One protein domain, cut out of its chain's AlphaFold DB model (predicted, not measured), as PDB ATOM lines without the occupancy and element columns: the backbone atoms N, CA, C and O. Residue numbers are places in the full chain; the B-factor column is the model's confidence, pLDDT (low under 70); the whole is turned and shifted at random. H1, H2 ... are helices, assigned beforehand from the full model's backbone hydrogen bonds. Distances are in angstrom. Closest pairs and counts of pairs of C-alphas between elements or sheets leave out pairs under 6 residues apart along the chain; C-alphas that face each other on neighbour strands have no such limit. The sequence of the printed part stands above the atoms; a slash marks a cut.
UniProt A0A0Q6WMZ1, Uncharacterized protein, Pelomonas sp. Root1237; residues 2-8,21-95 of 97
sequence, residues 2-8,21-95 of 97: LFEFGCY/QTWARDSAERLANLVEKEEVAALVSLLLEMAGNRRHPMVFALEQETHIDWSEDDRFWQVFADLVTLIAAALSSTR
ATOM      1  N   LEU A   2     -46.223  45.705 -33.689       57.91
ATOM      2  CA  LEU A   2     -46.661  46.596 -34.786       57.91
ATOM      3  C   LEU A   2     -48.179  46.868 -34.764       57.91
ATOM      4  O   LEU A   2     -48.591  48.019 -34.815       57.91
ATOM      5  N   PHE A   3     -48.996  45.829 -34.549       56.53
ATOM      6  CA  PHE A   3     -50.454  45.956 -34.388       56.53
ATOM      7  C   PHE A   3     -50.887  46.865 -33.230       56.53
ATOM      8  O   PHE A   3     -51.884  47.560 -33.353       56.53
ATOM      9  N   GLU A   4     -50.149  46.877 -32.116       60.00
ATOM     10  CA  GLU A   4     -50.490  47.732 -30.973       60.00
ATOM     11  C   GLU A   4     -50.321  49.200 -31.344       60.00
ATOM     12  O   GLU A   4     -51.216  50.000 -31.110       60.00
ATOM     13  N   PHE A   5     -49.227  49.544 -32.020       60.31
ATOM     14  CA  PHE A   5     -49.047  50.897 -32.527       60.31
ATOM     15  C   PHE A   5     -50.061  51.227 -33.636       60.31
ATOM     16  O   PHE A   5     -50.689  52.278 -33.590       60.31
ATOM     17  N   GLY A   6     -50.344  50.315 -34.565       54.72
ATOM     18  CA  GLY A   6     -51.373  50.540 -35.589       54.72
ATOM     19  C   GLY A   6     -52.776  50.835 -35.026       54.72
ATOM     20  O   GLY A   6     -53.514  51.623 -35.606       54.72
ATOM     21  N   CYS A   7     -53.139  50.256 -33.874       54.03
ATOM     22  CA  CYS A   7     -54.458  50.439 -33.253       54.03
ATOM     23  C   CYS A   7     -54.659  51.789 -32.540       54.03
ATOM     24  O   CYS A   7     -55.807  52.197 -32.367       54.03
ATOM     25  N   TYR A   8     -53.592  52.471 -32.107       53.91
ATOM     26  CA  TYR A   8     -53.692  53.782 -31.434       53.91
ATOM     27  C   TYR A   8     -53.290  54.957 -32.318       53.91
ATOM     28  O   TYR A   8     -53.640  56.096 -32.014       53.91
ATOM     29  N   GLN A  21     -49.363  56.763 -18.901       84.38
ATOM     30  CA  GLN A  21     -49.267  55.624 -17.981       84.38
ATOM     31  C   GLN A  21     -50.404  54.608 -18.146       84.38
ATOM     32  O   GLN A  21     -50.137  53.408 -18.156       84.38
ATOM     33  N   THR A  22     -51.656  55.058 -18.286       84.81
ATOM     34  CA  THR A  22     -52.798  54.141 -18.457       84.81
ATOM     35  C   THR A  22     -52.653  53.342 -19.747       84.81
ATOM     36  O   THR A  22     -52.761  52.124 -19.736       84.81
ATOM     37  N   TRP A  23     -52.314  54.011 -20.847       82.75
ATOM     38  CA  TRP A  23     -52.154  53.369 -22.151       82.75
ATOM     39  C   TRP A  23     -50.957  52.440 -22.206       82.75
ATOM     40  O   TRP A  23     -51.037  51.363 -22.796       82.75
ATOM     41  N   ALA A  24     -49.864  52.830 -21.554       88.38
ATOM     42  CA  ALA A  24     -48.695  51.989 -21.411       88.38
ATOM     43  C   ALA A  24     -49.017  50.710 -20.631       88.38
ATOM     44  O   ALA A  24     -48.601  49.629 -21.040       88.38
ATOM     45  N   ARG A  25     -49.801  50.809 -19.549       88.56
ATOM     46  CA  ARG A  25     -50.251  49.640 -18.783       88.56
ATOM     47  C   ARG A  25     -51.169  48.746 -19.611       88.56
ATOM     48  O   ARG A  25     -50.914  47.551 -19.691       88.56
ATOM     49  N   ASP A  26     -52.179  49.313 -20.262       87.25
ATOM     50  CA  ASP A  26     -53.120  48.535 -21.071       87.25
ATOM     51  C   ASP A  26     -52.389  47.837 -22.240       87.25
ATOM     52  O   ASP A  26     -52.668  46.684 -22.567       87.25
ATOM     53  N   SER A  27     -51.397  48.506 -22.837       88.44
ATOM     54  CA  SER A  27     -50.532  47.923 -23.872       88.44
ATOM     55  C   SER A  27     -49.615  46.837 -23.322       88.44
ATOM     56  O   SER A  27     -49.451  45.802 -23.963       88.44
ATOM     57  N   ALA A  28     -49.045  47.031 -22.132       90.31
ATOM     58  CA  ALA A  28     -48.253  46.010 -21.457       90.31
ATOM     59  C   ALA A  28     -49.083  44.753 -21.163       90.31
ATOM     60  O   ALA A  28     -48.616  43.649 -21.423       90.31
ATOM     61  N   GLU A  29     -50.323  44.899 -20.696       89.31
ATOM     62  CA  GLU A  29     -51.228  43.768 -20.458       89.31
ATOM     63  C   GLU A  29     -51.525  42.997 -21.750       89.31
ATOM     64  O   GLU A  29     -51.411  41.771 -21.779       89.31
ATOM     65  N   ARG A  30     -51.845  43.694 -22.850       88.38
ATOM     66  CA  ARG A  30     -52.066  43.030 -24.146       88.38
ATOM     67  C   ARG A  30     -50.811  42.341 -24.665       88.38
ATOM     68  O   ARG A  30     -50.888  41.196 -25.094       88.38
ATOM     69  N   LEU A  31     -49.657  42.999 -24.583       88.94
ATOM     70  CA  LEU A  31     -48.381  42.421 -24.997       88.94
ATOM     71  C   LEU A  31     -48.004  41.189 -24.167       88.94
ATOM     72  O   LEU A  31     -47.568  40.199 -24.743       88.94
ATOM     73  N   ALA A  32     -48.213  41.219 -22.849       88.44
ATOM     74  CA  ALA A  32     -47.976  40.076 -21.970       88.44
ATOM     75  C   ALA A  32     -48.872  38.875 -22.308       88.44
ATOM     76  O   ALA A  32     -48.447  37.741 -22.136       88.44
ATOM     77  N   ASN A  33     -50.085  39.114 -22.817       88.62
ATOM     78  CA  ASN A  33     -51.001  38.056 -23.254       88.62
ATOM     79  C   ASN A  33     -50.664  37.477 -24.642       88.62
ATOM     80  O   ASN A  33     -51.254  36.475 -25.039       88.62
ATOM     81  N   LEU A  34     -49.767  38.118 -25.399       87.62
ATOM     82  CA  LEU A  34     -49.367  37.703 -26.750       87.62
ATOM     83  C   LEU A  34     -48.059  36.905 -26.783       87.62
ATOM     84  O   LEU A  34     -47.712  36.374 -27.836       87.62
ATOM     85  N   VAL A  35     -47.323  36.863 -25.673       87.31
ATOM     86  CA  VAL A  35     -46.029  36.180 -25.562       87.31
ATOM     87  C   VAL A  35     -46.056  35.195 -24.404       87.31
ATOM     88  O   VAL A  35     -46.791  35.387 -23.434       87.31
ATOM     89  N   GLU A  36     -45.233  34.153 -24.475       89.69
ATOM     90  CA  GLU A  36     -45.089  33.231 -23.352       89.69
ATOM     91  C   GLU A  36     -44.406  33.932 -22.164       89.69
ATOM     92  O   GLU A  36     -43.643  34.897 -22.310       89.69
ATOM     93  N   LYS A  37     -44.649  33.443 -20.943       85.56
ATOM     94  CA  LYS A  37     -44.158  34.088 -19.711       85.56
ATOM     95  C   LYS A  37     -42.631  34.215 -19.676       85.56
ATOM     96  O   LYS A  37     -42.095  35.141 -19.052       85.56
ATOM     97  N   GLU A  38     -41.927  33.273 -20.289       88.81
ATOM     98  CA  GLU A  38     -40.471  33.223 -20.398       88.81
ATOM     99  C   GLU A  38     -39.934  34.272 -21.385       88.81
ATOM    100  O   GLU A  38     -38.820  34.767 -21.205       88.81
ATOM    101  N   GLU A  39     -40.739  34.674 -22.370       91.50
ATOM    102  CA  GLU A  39     -40.373  35.617 -23.432       91.50
ATOM    103  C   GLU A  39     -40.550  37.083 -23.016       91.50
ATOM    104  O   GLU A  39     -39.941  37.973 -23.610       91.50
ATOM    105  N   VAL A  40     -41.311  37.354 -21.949       90.94
ATOM    106  CA  VAL A  40     -41.550  38.715 -21.433       90.94
ATOM    107  C   VAL A  40     -40.245  39.475 -21.171       90.94
ATOM    108  O   VAL A  40     -40.156  40.662 -21.468       90.94
ATOM    109  N   ALA A  41     -39.208  38.810 -20.648       92.31
ATOM    110  CA  ALA A  41     -37.920  39.462 -20.394       92.31
ATOM    111  C   ALA A  41     -37.230  39.900 -21.697       92.31
ATOM    112  O   ALA A  41     -36.716  41.014 -21.772       92.31
ATOM    113  N   ALA A  42     -37.272  39.055 -22.731       93.44
ATOM    114  CA  ALA A  42     -36.740  39.390 -24.048       93.44
ATOM    115  C   ALA A  42     -37.547  40.522 -24.701       93.44
ATOM    116  O   ALA A  42     -36.969  41.426 -25.299       93.44
ATOM    117  N   LEU A  43     -38.873  40.521 -24.524       93.06
ATOM    118  CA  LEU A  43     -39.741  41.600 -24.990       93.06
ATOM    119  C   LEU A  43     -39.414  42.937 -24.309       93.06
ATOM    120  O   LEU A  43     -39.324  43.956 -24.987       93.06
ATOM    121  N   VAL A  44     -39.192  42.944 -22.992       94.88
ATOM    122  CA  VAL A  44     -38.763  44.143 -22.252       94.88
ATOM    123  C   VAL A  44     -37.420  44.655 -22.775       94.88
ATOM    124  O   VAL A  44     -37.297  45.850 -23.038       94.88
ATOM    125  N   SER A  45     -36.434  43.775 -22.970       95.25
ATOM    126  CA  SER A  45     -35.137  44.157 -23.543       95.25
ATOM    127  C   SER A  45     -35.289  44.780 -24.929       95.25
ATOM    128  O   SER A  45     -34.752  45.858 -25.162       95.25
ATOM    129  N   LEU A  46     -36.085  44.166 -25.807       94.81
ATOM    130  CA  LEU A  46     -36.349  44.687 -27.148       94.81
ATOM    131  C   LEU A  46     -37.005  46.075 -27.114       94.81
ATOM    132  O   LEU A  46     -36.601  46.965 -27.858       94.81
ATOM    133  N   LEU A  47     -37.994  46.283 -26.242       94.50
ATOM    134  CA  LEU A  47     -38.648  47.586 -26.082       94.50
ATOM    135  C   LEU A  47     -37.644  48.659 -25.631       94.50
ATOM    136  O   LEU A  47     -37.605  49.747 -26.199       94.50
ATOM    137  N   LEU A  48     -36.784  48.351 -24.658       96.38
ATOM    138  CA  LEU A  48     -35.763  49.293 -24.190       96.38
ATOM    139  C   LEU A  48     -34.683  49.565 -25.246       96.38
ATOM    140  O   LEU A  48     -34.238  50.703 -25.383       96.38
ATOM    141  N   GLU A  49     -34.290  48.557 -26.028       96.62
ATOM    142  CA  GLU A  49     -33.392  48.735 -27.175       96.62
ATOM    143  C   GLU A  49     -34.010  49.658 -28.227       96.62
ATOM    144  O   GLU A  49     -33.339  50.568 -28.714       96.62
ATOM    145  N   MET A  50     -35.297  49.477 -28.535       95.19
ATOM    146  CA  MET A  50     -36.030  50.352 -29.449       95.19
ATOM    147  C   MET A  50     -36.108  51.785 -28.926       95.19
ATOM    148  O   MET A  50     -35.825  52.702 -29.686       95.19
ATOM    149  N   ALA A  51     -36.430  51.994 -27.646       95.12
ATOM    150  CA  ALA A  51     -36.491  53.330 -27.042       95.12
ATOM    151  C   ALA A  51     -35.115  54.021 -26.970       95.12
ATOM    152  O   ALA A  51     -35.030  55.245 -27.027       95.12
ATOM    153  N   GLY A  52     -34.031  53.249 -26.852       96.25
ATOM    154  CA  GLY A  52     -32.659  53.761 -26.817       96.25
ATOM    155  C   GLY A  52     -32.011  53.950 -28.191       96.25
ATOM    156  O   GLY A  52     -30.954  54.577 -28.284       96.25
ATOM    157  N   ASN A  53     -32.608  53.419 -29.261       96.12
ATOM    158  CA  ASN A  53     -32.029  53.428 -30.599       96.12
ATOM    159  C   ASN A  53     -33.033  53.925 -31.643       96.12
ATOM    160  O   ASN A  53     -33.791  53.161 -32.238       96.12
ATOM    161  N   ARG A  54     -32.938  55.218 -31.950       94.50
ATOM    162  CA  ARG A  54     -33.767  55.900 -32.953       94.50
ATOM    163  C   ARG A  54     -33.700  55.289 -34.350       94.50
ATOM    164  O   ARG A  54     -34.647  55.398 -35.111       94.50
ATOM    165  N   ARG A  55     -32.598  54.611 -34.678       95.12
ATOM    166  CA  ARG A  55     -32.377  53.956 -35.976       95.12
ATOM    167  C   ARG A  55     -32.582  52.445 -35.899       95.12
ATOM    168  O   ARG A  55     -32.043  51.702 -36.722       95.12
ATOM    169  N   HIS A  56     -33.304  51.964 -34.890       95.69
ATOM    170  CA  HIS A  56     -33.601  50.549 -34.765       95.69
ATOM    171  C   HIS A  56     -34.511  50.095 -35.925       95.69
ATOM    172  O   HIS A  56     -35.495  50.775 -36.217       95.69
ATOM    173  N   PRO A  57     -34.260  48.936 -36.568       94.25
ATOM    174  CA  PRO A  57     -35.073  48.450 -37.690       94.25
ATOM    175  C   PRO A  57     -36.578  48.389 -37.406       94.25
ATOM    176  O   PRO A  57     -37.391  48.644 -38.289       94.25
ATOM    177  N   MET A  58     -36.960  48.085 -36.164       91.38
ATOM    178  CA  MET A  58     -38.372  48.064 -35.773       91.38
ATOM    179  C   MET A  58     -39.004  49.449 -35.637       91.38
ATOM    180  O   MET A  58     -40.213  49.549 -35.802       91.38
ATOM    181  N   VAL A  59     -38.225  50.499 -35.358       91.75
ATOM    182  CA  VAL A  59     -38.744  51.875 -35.381       91.75
ATOM    183  C   VAL A  59     -39.122  52.222 -36.817       91.75
ATOM    184  O   VAL A  59     -40.259  52.596 -37.052       91.75
ATOM    185  N   PHE A  60     -38.250  51.943 -37.791       90.81
ATOM    186  CA  PHE A  60     -38.580  52.132 -39.209       90.81
ATOM    187  C   PHE A  60     -39.805  51.324 -39.648       90.81
ATOM    188  O   PHE A  60     -40.661  51.836 -40.362       90.81
ATOM    189  N   ALA A  61     -39.924  50.065 -39.208       90.00
ATOM    190  CA  ALA A  61     -41.113  49.266 -39.496       90.00
ATOM    191  C   ALA A  61     -42.388  49.910 -38.920       90.00
ATOM    192  O   ALA A  61     -43.410  49.940 -39.594       90.00
ATOM    193  N   LEU A  62     -42.322  50.469 -37.709       87.81
ATOM    194  CA  LEU A  62     -43.440  51.186 -37.096       87.81
ATOM    195  C   LEU A  62     -43.818  52.451 -37.865       87.81
ATOM    196  O   LEU A  62     -45.003  52.687 -38.060       87.81
ATOM    197  N   GLU A  63     -42.846  53.232 -38.335       89.69
ATOM    198  CA  GLU A  63     -43.120  54.428 -39.145       89.69
ATOM    199  C   GLU A  63     -43.892  54.093 -40.420       89.69
ATOM    200  O   GLU A  63     -44.805  54.823 -40.796       89.69
ATOM    201  N   GLN A  64     -43.552  52.978 -41.075       87.62
ATOM    202  CA  GLN A  64     -44.261  52.536 -42.276       87.62
ATOM    203  C   GLN A  64     -45.708  52.131 -41.977       87.62
ATOM    204  O   GLN A  64     -46.585  52.403 -42.791       87.62
ATOM    205  N   GLU A  65     -45.956  51.511 -40.821       85.56
ATOM    206  CA  GLU A  65     -47.292  51.059 -40.415       85.56
ATOM    207  C   GLU A  65     -48.173  52.203 -39.890       85.56
ATOM    208  O   GLU A  65     -49.370  52.232 -40.159       85.56
ATOM    209  N   THR A  66     -47.606  53.151 -39.137       81.88
ATOM    210  CA  THR A  66     -48.373  54.253 -38.529       81.88
ATOM    211  C   THR A  66     -48.353  55.536 -39.357       81.88
ATOM    212  O   THR A  66     -49.071  56.475 -39.027       81.88
ATOM    213  N   HIS A  67     -47.502  55.617 -40.384       85.38
ATOM    214  CA  HIS A  67     -47.243  56.831 -41.170       85.38
ATOM    215  C   HIS A  67     -46.843  58.047 -40.315       85.38
ATOM    216  O   HIS A  67     -47.194  59.186 -40.623       85.38
ATOM    217  N   ILE A  68     -46.116  57.801 -39.225       84.31
ATOM    218  CA  ILE A  68     -45.587  58.833 -38.326       84.31
ATOM    219  C   ILE A  68     -44.070  58.742 -38.377       84.31
ATOM    220  O   ILE A  68     -43.529  57.654 -38.205       84.31
ATOM    221  N   ASP A  69     -43.398  59.881 -38.542       89.56
ATOM    222  CA  ASP A  69     -41.935  59.983 -38.590       89.56
ATOM    223  C   ASP A  69     -41.313  59.907 -37.181       89.56
ATOM    224  O   ASP A  69     -40.742  60.874 -36.662       89.56
ATOM    225  N   TRP A  70     -41.455  58.750 -36.530       89.38
ATOM    226  CA  TRP A  70     -40.968  58.483 -35.173       89.38
ATOM    227  C   TRP A  70     -39.476  58.781 -34.988       89.38
ATOM    228  O   TRP A  70     -39.056  59.225 -33.922       89.38
ATOM    229  N   SER A  71     -38.666  58.525 -36.009       91.75
ATOM    230  CA  SER A  71     -37.208  58.584 -35.987       91.75
ATOM    231  C   SER A  71     -36.621  59.895 -36.506       91.75
ATOM    232  O   SER A  71     -35.425  60.107 -36.324       91.75
ATOM    233  N   GLU A  72     -37.421  60.808 -37.062       91.75
ATOM    234  CA  GLU A  72     -36.916  62.063 -37.648       91.75
ATOM    235  C   GLU A  72     -37.431  63.316 -36.909       91.75
ATOM    236  O   GLU A  72     -36.648  64.236 -36.665       91.75
ATOM    237  N   ASP A  73     -38.671  63.336 -36.393       91.00
ATOM    238  CA  ASP A  73     -39.163  64.445 -35.543       91.00
ATOM    239  C   ASP A  73     -38.845  64.193 -34.056       91.00
ATOM    240  O   ASP A  73     -39.251  63.182 -33.478       91.00
ATOM    241  N   ASP A  74     -38.116  65.113 -33.414       91.56
ATOM    242  CA  ASP A  74     -37.696  64.985 -32.008       91.56
ATOM    243  C   ASP A  74     -38.878  64.885 -31.029       91.56
ATOM    244  O   ASP A  74     -38.777  64.222 -29.996       91.56
ATOM    245  N   ARG A  75     -40.015  65.519 -31.337       88.19
ATOM    246  CA  ARG A  75     -41.212  65.475 -30.484       88.19
ATOM    247  C   ARG A  75     -41.866  64.103 -30.550       88.19
ATOM    248  O   ARG A  75     -42.243  63.561 -29.515       88.19
ATOM    249  N   PHE A  76     -41.986  63.543 -31.753       88.75
ATOM    250  CA  PHE A  76     -42.532  62.200 -31.943       88.75
ATOM    251  C   PHE A  76     -41.602  61.151 -31.356       88.75
ATOM    252  O   PHE A  76     -42.066  60.251 -30.661       88.75
ATOM    253  N   TRP A  77     -40.295  61.328 -31.536       92.75
ATOM    254  CA  TRP A  77     -39.297  60.473 -30.916       92.75
ATOM    255  C   TRP A  77     -39.407  60.461 -29.392       92.75
ATOM    256  O   TRP A  77     -39.426  59.391 -28.790       92.75
ATOM    257  N   GLN A  78     -39.521  61.633 -28.762       90.88
ATOM    258  CA  GLN A  78     -39.652  61.718 -27.310       90.88
ATOM    259  C   GLN A  78     -40.912  60.993 -26.820       90.88
ATOM    260  O   GLN A  78     -40.834  60.183 -25.901       90.88
ATOM    261  N   VAL A  79     -42.056  61.215 -27.478       89.31
ATOM    262  CA  VAL A  79     -43.316  60.521 -27.159       89.31
ATOM    263  C   VAL A  79     -43.176  59.007 -27.326       89.31
ATOM    264  O   VAL A  79     -43.618  58.250 -26.461       89.31
ATOM    265  N   PHE A  80     -42.541  58.555 -28.408       90.50
ATOM    266  CA  PHE A  80     -42.277  57.141 -28.653       90.50
ATOM    267  C   PHE A  80     -41.403  56.528 -27.559       90.50
ATOM    268  O   PHE A  80     -41.783  55.523 -26.955       90.50
ATOM    269  N   ALA A  81     -40.254  57.144 -27.277       92.50
ATOM    270  CA  ALA A  81     -39.308  56.660 -26.285       92.50
ATOM    271  C   ALA A  81     -39.947  56.602 -24.889       92.50
ATOM    272  O   ALA A  81     -39.796  55.598 -24.190       92.50
ATOM    273  N   ASP A  82     -40.721  57.624 -24.513       91.56
ATOM    274  CA  ASP A  82     -41.435  57.670 -23.236       91.56
ATOM    275  C   ASP A  82     -42.505  56.577 -23.148       91.56
ATOM    276  O   ASP A  82     -42.547  55.833 -22.163       91.56
ATOM    277  N   LEU A  83     -43.342  56.417 -24.179       90.44
ATOM    278  CA  LEU A  83     -44.391  55.400 -24.179       90.44
ATOM    279  C   LEU A  83     -43.801  53.986 -24.114       90.44
ATOM    280  O   LEU A  83     -44.222  53.180 -23.284       90.44
ATOM    281  N   VAL A  84     -42.805  53.686 -24.950       93.00
ATOM    282  CA  VAL A  84     -42.149  52.371 -24.985       93.00
ATOM    283  C   VAL A  84     -41.462  52.061 -23.655       93.00
ATOM    284  O   VAL A  84     -41.580  50.943 -23.147       93.00
ATOM    285  N   THR A  85     -40.813  53.054 -23.042       94.38
ATOM    286  CA  THR A  85     -40.191  52.906 -21.719       94.38
ATOM    287  C   THR A  85     -41.234  52.622 -20.637       94.38
ATOM    288  O   THR A  85     -41.036  51.736 -19.802       94.38
ATOM    289  N   LEU A  86     -42.377  53.317 -20.660       93.44
ATOM    290  CA  LEU A  86     -43.474  53.075 -19.720       93.44
ATOM    291  C   LEU A  86     -44.090  51.679 -19.898       93.44
ATOM    292  O   LEU A  86     -44.384  51.019 -18.901       93.44
ATOM    293  N   ILE A  87     -44.244  51.200 -21.137       93.25
ATOM    294  CA  ILE A  87     -44.726  49.840 -21.426       93.25
ATOM    295  C   ILE A  87     -43.749  48.805 -20.859       93.25
ATOM    296  O   ILE A  87     -44.164  47.872 -20.170       93.25
ATOM    297  N   ALA A  88     -42.447  48.982 -21.097       94.19
ATOM    298  CA  ALA A  88     -41.412  48.090 -20.579       94.19
ATOM    299  C   ALA A  88     -41.408  48.041 -19.037       94.19
ATOM    300  O   ALA A  88     -41.301  46.963 -18.438       94.19
ATOM    301  N   ALA A  89     -41.581  49.193 -18.382       94.31
ATOM    302  CA  ALA A  89     -41.692  49.286 -16.928       94.31
ATOM    303  C   ALA A  89     -42.954  48.586 -16.393       94.31
ATOM    304  O   ALA A  89     -42.886  47.859 -15.397       94.31
ATOM    305  N   ALA A  90     -44.094  48.757 -17.070       92.69
ATOM    306  CA  ALA A  90     -45.342  48.094 -16.712       92.69
ATOM    307  C   ALA A  90     -45.224  46.565 -16.846       92.69
ATOM    308  O   ALA A  90     -45.502  45.866 -15.874       92.69
ATOM    309  N   LEU A  91     -44.701  46.056 -17.971       91.62
ATOM    310  CA  LEU A  91     -44.438  44.622 -18.197       91.62
ATOM    311  C   LEU A  91     -43.545  44.005 -17.113       91.62
ATOM    312  O   LEU A  91     -43.770  42.881 -16.662       91.62
ATOM    313  N   SER A  92     -42.528  44.750 -16.680       90.12
ATOM    314  CA  SER A  92     -41.612  44.310 -15.625       90.12
ATOM    315  C   SER A  92     -42.295  44.246 -14.253       90.12
ATOM    316  O   SER A  92     -41.955  43.393 -13.434       90.12
ATOM    317  N   SER A  93     -43.283  45.115 -14.011       85.56
ATOM    318  CA  SER A  93     -44.006  45.227 -12.737       85.56
ATOM    319  C   SER A  93     -45.103  44.168 -12.568       85.56
ATOM    320  O   SER A  93     -45.404  43.771 -11.440       85.56
ATOM    321  N   THR A  94     -45.666  43.645 -13.664       69.88
ATOM    322  CA  THR A  94     -46.708  42.598 -13.638       69.88
ATOM    323  C   THR A  94     -46.214  41.268 -13.045       69.88
ATOM    324  O   THR A  94     -47.018  40.416 -12.687       69.88
ATOM    325  N   ARG A  95     -44.895  41.073 -12.893       54.06
ATOM    326  CA  ARG A  95     -44.284  39.862 -12.307       54.06
ATOM    327  C   ARG A  95     -44.151  39.871 -10.779       54.06
ATOM    328  O   ARG A  95     -43.760  38.850 -10.216       54.06
TER     329      ARG A  95
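What this domain is: This is residues 2 to 8 and 21 to 95 of the 97 residues of an uncharacterized protein of Pelomonas sp. Root1237 (UniProt A0A0Q6WMZ1). Two long helices, H3 and H5, lie side by side and run opposite ways, making the long axis of the domain. H2 crosses H5 over its residues 83 to 91, while H4 reaches across the line of H3 from near that helix's last residues, and the short H1 packs on H4 with one side near H2. The printed part has 82 residues with five named helices, H1 to H5 in order along the chain, and no named strand; the class is all helix. The whole is compact, with a radius of gyration of the C-alphas of 12.1 A, and its outline is elongated, with spans of 34 by 21 by 19 A.

How they stand to each other: H1, residues 2 to 8, touches H4, residues 57 to 66, at a steep tilt of 39 degrees, the same way; their closest C-alphas, those of Gly 6 and Thr 66, are 5.6 A apart. H1 is close to but not clearly touching H2, residues 21 to 32; their closest C-alphas, those of Glu 4 and Ser 27, are 7.1 A apart. H2 touches H5, residues 74 to 93, at a steep tilt of 59 degrees, the same way, and H5 does so with residues 83 to 91 alone; the closest C-alphas, those of Ala 24 and Ile 87, are 4.5 A apart. H3, residues 40 to 52, touches H5 at a shallow tilt of 20 degrees, opposite ways, with 4.4 A between their closest C-alphas, those of Ala 51 and Ala 81. H3 and H4 are close but not clearly touching, and about perpendicular at 83 degrees; their closest C-alphas, those of Met 50 and Val 59, are 6.7 A apart. H1 is apart from H3 and from H5, and H4 is apart from H2 and from H5. The helix packing is mostly crossed, but only just: of the 3 touching pairs, 1 is at a shallow tilt. In H2, H3, H4 and H5 every O i to N i+4 pair is within hydrogen-bond range; in H1, 2 of 3 are.

Where its parts are: H1 begins at C-alpha 2, at (-46.661, 46.596, -34.786), and measures 10.6 A from first to last C-alpha. H2, 12 residues, measures 16.1 A. H3 begins at C-alpha 40, at (-41.550, 38.715, -21.433), and measures 18.3 A. H4, 10 residues, measures 14.5 A. H5, the longest helix with 20 residues, measures 28.3 A and ends at C-alpha 93, at (-44.006, 45.227, -12.737).

The domain as a whole: The two C-alphas farthest apart, those of Glu 38 and Asp 73, are 34.7 A apart. Residues 9 to 20 are not printed, and C-alphas 8 and 21 across this cut are 14.3 A apart. Of the links that are printed whole, H3 to H4 is tight, H2 to H3 and H4 to H5 are short, and none is long. The mean pLDDT of the printed part is 87.1; residues 2 to 8 and 94 to 95 are under 70.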